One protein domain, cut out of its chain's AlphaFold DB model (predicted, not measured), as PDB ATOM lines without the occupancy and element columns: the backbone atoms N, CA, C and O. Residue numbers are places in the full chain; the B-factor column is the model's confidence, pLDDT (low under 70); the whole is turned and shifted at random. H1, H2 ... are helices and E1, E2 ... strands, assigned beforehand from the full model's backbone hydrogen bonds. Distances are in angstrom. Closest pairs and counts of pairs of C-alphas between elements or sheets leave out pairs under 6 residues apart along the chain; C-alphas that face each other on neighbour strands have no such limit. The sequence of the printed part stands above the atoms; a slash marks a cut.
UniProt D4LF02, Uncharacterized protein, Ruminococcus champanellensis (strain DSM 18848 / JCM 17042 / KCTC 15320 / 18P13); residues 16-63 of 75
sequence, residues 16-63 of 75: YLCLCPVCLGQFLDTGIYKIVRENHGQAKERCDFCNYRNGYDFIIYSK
ATOM      1  N   TYR A  16     153.825 182.609 168.198       94.50
ATOM      2  CA  TYR A  16     154.244 182.318 169.569       94.50
ATOM      3  C   TYR A  16     155.289 181.212 169.503       94.50
ATOM      4  O   TYR A  16     154.994 180.144 168.970       94.50
ATOM      5  N   LEU A  17     156.513 181.490 169.955       95.56
ATOM      6  CA  LEU A  17     157.632 180.548 169.870       95.56
ATOM      7  C   LEU A  17     158.501 180.604 171.124       95.56
ATOM      8  O   LEU A  17     158.888 181.690 171.568       95.56
ATOM      9  N   CYS A  18     158.913 179.436 171.606       97.69
ATOM     10  CA  CYS A  18     159.985 179.287 172.574       97.69
ATOM     11  C   CYS A  18     161.339 179.345 171.856       97.69
ATOM     12  O   CYS A  18     161.709 178.445 171.094       97.69
ATOM     13  N   LEU A  19     162.124 180.398 172.087       98.12
ATOM     14  CA  LEU A  19     163.410 180.601 171.414       98.12
ATOM     15  C   LEU A  19     164.572 180.657 172.401       98.12
ATOM     16  O   LEU A  19     164.568 181.401 173.384       98.12
ATOM     17  N   CYS A  20     165.628 179.891 172.112       98.25
ATOM     18  CA  CYS A  20     166.912 180.069 172.788       98.25
ATOM     19  C   CYS A  20     167.599 181.369 172.323       98.25
ATOM     20  O   CYS A  20     167.318 181.831 171.216       98.25
ATOM     21  N   PRO A  21     168.559 181.923 173.094       97.56
ATOM     22  CA  PRO A  21     169.214 183.190 172.750       97.56
ATOM     23  C   PRO A  21     169.835 183.225 171.347       97.56
ATOM     24  O   PRO A  21     169.757 184.239 170.667       97.56
ATOM     25  N   VAL A  22     170.403 182.101 170.893       98.12
ATOM     26  CA  VAL A  22     171.014 181.994 169.557       98.12
ATOM     27  C   VAL A  22     169.960 182.104 168.455       98.12
ATOM     28  O   VAL A  22     170.137 182.868 167.516       98.12
ATOM     29  N   CYS A  23     168.855 181.363 168.573       97.94
ATOM     30  CA  CYS A  23     167.791 181.395 167.571       97.94
ATOM     31  C   CYS A  23     167.039 182.727 167.605       97.94
ATOM     32  O   CYS A  23     166.751 183.273 166.551       97.94
ATOM     33  N   LEU A  24     166.794 183.293 168.793       97.62
ATOM     34  CA  LEU A  24     166.226 184.635 168.942       97.62
ATOM     35  C   LEU A  24     167.062 185.693 168.208       97.62
ATOM     36  O   LEU A  24     166.487 186.544 167.535       97.62
ATOM     37  N   GLY A  25     168.394 185.615 168.310       97.56
ATOM     38  CA  GLY A  25     169.314 186.494 167.583       97.56
ATOM     39  C   GLY A  25     169.025 186.511 166.085       97.56
ATOM     40  O   GLY A  25     168.823 187.578 165.526       97.56
ATOM     41  N   GLN A  26     168.831 185.340 165.471       95.69
ATOM     42  CA  GLN A  26     168.522 185.239 164.041       95.69
ATOM     43  C   GLN A  26     167.238 185.985 163.655       95.69
ATOM     44  O   GLN A  26     167.199 186.613 162.602       95.69
ATOM     45  N   PHE A  27     166.195 185.950 164.495       93.69
ATOM     46  CA  PHE A  27     164.970 186.719 164.243       93.69
ATOM     47  C   PHE A  27     165.200 188.224 164.411       93.69
ATOM     48  O   PHE A  27     164.710 189.009 163.598       93.69
ATOM     49  N   LEU A  28     165.939 188.637 165.444       94.62
ATOM     50  CA  LEU A  28     166.271 190.045 165.678       94.62
ATOM     51  C   LEU A  28     167.113 190.625 164.534       94.62
ATOM     52  O   LEU A  28     166.817 191.726 164.069       94.62
ATOM     53  N   ASP A  29     168.084 189.858 164.039       95.69
ATOM     54  CA  ASP A  29     169.009 190.248 162.970       95.69
ATOM     55  C   ASP A  29     168.289 190.557 161.650       95.69
ATOM     56  O   ASP A  29     168.762 191.375 160.865       95.69
ATOM     57  N   THR A  30     167.112 189.963 161.410       91.69
ATOM     58  CA  THR A  30     166.318 190.275 160.210       91.69
ATOM     59  C   THR A  30     165.767 191.704 160.198       91.69
ATOM     60  O   THR A  30     165.433 192.222 159.137       91.69
ATOM     61  N   GLY A  31     165.579 192.335 161.363       90.00
ATOM     62  CA  GLY A  31     164.987 193.672 161.495       90.00
ATOM     63  C   GLY A  31     163.498 193.790 161.125       90.00
ATOM     64  O   GLY A  31     162.859 194.784 161.492       90.00
ATOM     65  N   ILE A  32     162.911 192.785 160.471       89.31
ATOM     66  CA  ILE A  32     161.511 192.778 160.017       89.31
ATOM     67  C   ILE A  32     160.530 192.308 161.091       89.31
ATOM     68  O   ILE A  32     159.324 192.413 160.900       89.31
ATOM     69  N   TYR A  33     161.008 191.822 162.238       92.06
ATOM     70  CA  TYR A  33     160.143 191.390 163.336       92.06
ATOM     71  C   TYR A  33     160.149 192.383 164.498       92.06
ATOM     72  O   TYR A  33     161.163 192.997 164.837       92.06
ATOM     73  N   LYS A  34     158.993 192.536 165.142       92.81
ATOM     74  CA  LYS A  34     158.888 193.032 166.515       92.81
ATOM     75  C   LYS A  34     158.721 191.817 167.418       92.81
ATOM     76  O   LYS A  34     157.796 191.037 167.219       92.81
ATOM     77  N   ILE A  35     159.597 191.673 168.404       95.25
ATOM     78  CA  ILE A  35     159.633 190.504 169.287       95.25
ATOM     79  C   ILE A  35     159.449 190.970 170.726       95.25
ATOM     80  O   ILE A  35     160.118 191.907 171.162       95.25
ATOM     81  N   VAL A  36     158.536 190.337 171.456       95.69
ATOM     82  CA  VAL A  36     158.220 190.662 172.853       95.69
ATOM     83  C   VAL A  36     158.326 189.396 173.689       95.69
ATOM     84  O   VAL A  36     157.814 188.354 173.291       95.69
ATOM     85  N   ARG A  37     158.993 189.477 174.844       95.44
ATOM     86  CA  ARG A  37     159.042 188.372 175.805       95.44
ATOM     87  C   ARG A  37     157.704 188.284 176.531       95.44
ATOM     88  O   ARG A  37     157.280 189.280 177.110       95.44
ATOM     89  N   GLU A  38     157.063 187.119 176.498       92.25
ATOM     90  CA  GLU A  38     155.715 186.954 177.057       92.25
ATOM     91  C   GLU A  38     155.722 187.031 178.589       92.25
ATOM     92  O   GLU A  38     155.044 187.872 179.176       92.25
ATOM     93  N   ASN A  39     156.549 186.210 179.244       89.94
ATOM     94  CA  ASN A  39     156.662 186.179 180.698       89.94
ATOM     95  C   ASN A  39     158.132 186.212 181.152       89.94
ATOM     96  O   ASN A  39     158.962 185.367 180.809       89.94
ATOM     97  N   HIS A  40     158.480 187.207 181.970       89.00
ATOM     98  CA  HIS A  40     159.843 187.365 182.480       89.00
ATOM     99  C   HIS A  40     160.198 186.379 183.605       89.00
ATOM    100  O   HIS A  40     161.384 186.090 183.789       89.00
ATOM    101  N   GLY A  41     159.196 185.850 184.312       90.75
ATOM    102  CA  GLY A  41     159.346 184.884 185.403       90.75
ATOM    103  C   GLY A  41     159.249 183.418 184.979       90.75
ATOM    104  O   GLY A  41     159.402 182.542 185.826       90.75
ATOM    105  N   GLN A  42     159.000 183.130 183.699       92.38
ATOM    106  CA  GLN A  42     158.882 181.751 183.220       92.38
ATOM    107  C   GLN A  42     160.209 180.986 183.322       92.38
ATOM    108  O   GLN A  42     161.294 181.549 183.123       92.38
ATOM    109  N   ALA A  43     160.111 179.685 183.602       94.69
ATOM    110  CA  ALA A  43     161.236 178.769 183.469       94.69
ATOM    111  C   ALA A  43     161.648 178.649 181.993       94.69
ATOM    112  O   ALA A  43     160.875 178.965 181.092       94.69
ATOM    113  N   LYS A  44     162.889 178.221 181.738       95.25
ATOM    114  CA  LYS A  44     163.347 178.031 180.359       95.25
ATOM    115  C   LYS A  44     162.890 176.678 179.823       95.25
ATOM    116  O   LYS A  44     163.239 175.660 180.417       95.25
ATOM    117  N   GLU A  45     162.237 176.678 178.670       96.56
ATOM    118  CA  GLU A  45     161.759 175.470 177.987       96.56
ATOM    119  C   GLU A  45     162.571 175.165 176.727       96.56
ATOM    120  O   GLU A  45     163.485 175.905 176.360       96.56
ATOM    121  N   ARG A  46     162.297 174.027 176.088       98.06
ATOM    122  CA  ARG A  46     163.015 173.579 174.898       98.06
ATOM    123  C   ARG A  46     162.744 174.527 173.729       98.06
ATOM    124  O   ARG A  46     161.602 174.773 173.392       98.06
ATOM    125  N   CYS A  47     163.796 175.022 173.079       98.06
ATOM    126  CA  CYS A  47     163.636 175.889 171.913       98.06
ATOM    127  C   CYS A  47     162.934 175.151 170.763       98.06
ATOM    128  O   CYS A  47     163.479 174.162 170.272       98.06
ATOM    129  N   ASP A  48     161.846 175.715 170.245       97.44
ATOM    130  CA  ASP A  48     161.052 175.146 169.147       97.44
ATOM    131  C   ASP A  48     161.845 175.049 167.842       97.44
ATOM    132  O   ASP A  48     161.670 174.125 167.056       97.44
ATOM    133  N   PHE A  49     162.759 175.998 167.618       95.38
ATOM    134  CA  PHE A  49     163.516 176.070 166.371       95.38
ATOM    135  C   PHE A  49     164.666 175.058 166.289       95.38
ATOM    136  O   PHE A  49     164.758 174.281 165.346       95.38
ATOM    137  N   CYS A  50     165.582 175.070 167.266       97.19
ATOM    138  CA  CYS A  50     166.755 174.189 167.225       97.19
ATOM    139  C   CYS A  50     166.555 172.863 167.949       97.19
ATOM    140  O   CYS A  50     167.401 171.984 167.810       97.19
ATOM    141  N   ASN A  51     165.515 172.755 168.784       97.25
ATOM    142  CA  ASN A  51     165.275 171.626 169.669       97.25
ATOM    143  C   ASN A  51     166.581 171.121 170.315       97.25
ATOM    144  O   ASN A  51     166.805 169.915 170.361       97.25
ATOM    145  N   TYR A  52     167.461 172.040 170.770       96.31
ATOM    146  CA  TYR A  52     168.774 171.750 171.392       96.31
ATOM    147  C   TYR A  52     169.119 172.606 172.626       96.31
ATOM    148  O   TYR A  52     169.692 172.100 173.594       96.31
ATOM    149  N   ARG A  53     168.742 173.884 172.650       98.00
ATOM    150  CA  ARG A  53     168.972 174.787 173.792       98.00
ATOM    151  C   ARG A  53     167.655 175.130 174.471       98.00
ATOM    152  O   ARG A  53     166.610 175.053 173.830       98.00
ATOM    153  N   ASN A  54     167.726 175.558 175.729       98.00
ATOM    154  CA  ASN A  54     166.552 176.074 176.424       98.00
ATOM    155  C   ASN A  54     166.419 177.591 176.219       98.00
ATOM    156  O   ASN A  54     167.421 178.304 176.077       98.00
ATOM    157  N   GLY A  55     165.182 178.067 176.177       97.25
ATOM    158  CA  GLY A  55     164.793 179.400 175.750       97.25
ATOM    159  C   GLY A  55     163.620 179.963 176.536       97.25
ATOM    160  O   GLY A  55     163.291 179.475 177.610       97.25
ATOM    161  N   TYR A  56     163.044 181.034 176.012       98.31
ATOM    162  CA  TYR A  56     161.882 181.712 176.570       98.31
ATOM    163  C   TYR A  56     160.820 181.856 175.489       98.31
ATOM    164  O   TYR A  56     161.164 181.923 174.310       98.31
ATOM    165  N   ASP A  57     159.569 181.975 175.902       97.69
ATOM    166  CA  ASP A  57     158.450 182.245 175.012       97.69
ATOM    167  C   ASP A  57     158.419 183.713 174.590       97.69
ATOM    168  O   ASP A  57     158.556 184.643 175.405       97.69
ATOM    169  N   PHE A  58     158.264 183.902 173.284       96.81
ATOM    170  CA  PHE A  58     158.192 185.190 172.623       96.81
ATOM    171  C   PHE A  58     156.969 185.275 171.721       96.81
ATOM    172  O   PHE A  58     156.630 184.330 171.009       96.81
ATOM    173  N   ILE A  59     156.388 186.471 171.688       96.06
ATOM    174  CA  ILE A  59     155.382 186.867 170.710       96.06
ATOM    175  C   ILE A  59     156.095 187.639 169.598       96.06
ATOM    176  O   ILE A  59     156.737 188.665 169.849       96.06
ATOM    177  N   ILE A  60     155.998 187.139 168.370       94.38
ATOM    178  CA  ILE A  60     156.683 187.662 167.189       94.38
ATOM    179  C   ILE A  60     155.646 188.234 166.226       94.38
ATOM    180  O   ILE A  60     154.793 187.517 165.708       94.38
ATOM    181  N   TYR A  61     155.753 189.529 165.952       91.75
ATOM    182  CA  TYR A  61     154.929 190.247 164.986       91.75
ATOM    183  C   TYR A  61     155.770 190.556 163.752       91.75
ATOM    184  O   TYR A  61     156.848 191.146 163.882       91.75
ATOM    185  N   SER A  62     155.291 190.202 162.559       88.38
ATOM    186  CA  SER A  62     155.917 190.692 161.332       88.38
ATOM    187  C   SER A  62     155.600 192.180 161.167       88.38
ATOM    188  O   SER A  62     154.468 192.624 161.379       88.38
ATOM    189  N   LYS A  63     156.614 192.982 160.852       82.62
ATOM    190  CA  LYS A  63     156.403 194.334 160.349       82.62
ATOM    191  C   LYS A  63     155.962 194.141 158.906       82.62
ATOM    192  O   LYS A  63     156.729 193.604 158.113       82.62
TER     193      LYS A  63
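AT A GLANCE: This is residues 16 to 63 of the 75 residues of an uncharacterized protein of Ruminococcus champanellensis (strain DSM 18848 / JCM 17042 / KCTC 15320 / 18P13) (UniProt D4LF02). A strongly twisted sheet of three strands has helix H1 packed on it; a long loop, residues 38 to 53, links E2 to E3. The printed part has 48 residues, with E1, H1, E2, E3 along it; the antiparallel sheet runs E1, E3, E2, class mixed. It is compact, radius of gyration of the C-alphas 10.1 A, spanning 28 by 21 by 13 A.

IN THESE COORDINATES: E1, residues 16 to 19, begins at C-alpha 16 (154.244, 182.318, 169.569). H1 is residues 21 to 29, E2 residues 33 to 37. E3, residues 54 to 62, 23.5 A long, bends by 57 degrees at residue 57 and ends at C-alpha 62 (155.917, 190.692, 161.332).

HOW THE PARTS SIT: E1 and E3 have N 17 and O 58 within hydrogen-bond range, 3.0 A; the hairpin E2 and E3 has N 34 and O 61, 2.8 A. H1 is on the sheet, height 6.1 A. E1, H1, E2 make a split strand-helix-strand unit, E3 between the strands, crossover right-handed.

THE WHOLE: The printed part has no cut; no printed residue is under 70 in pLDDT.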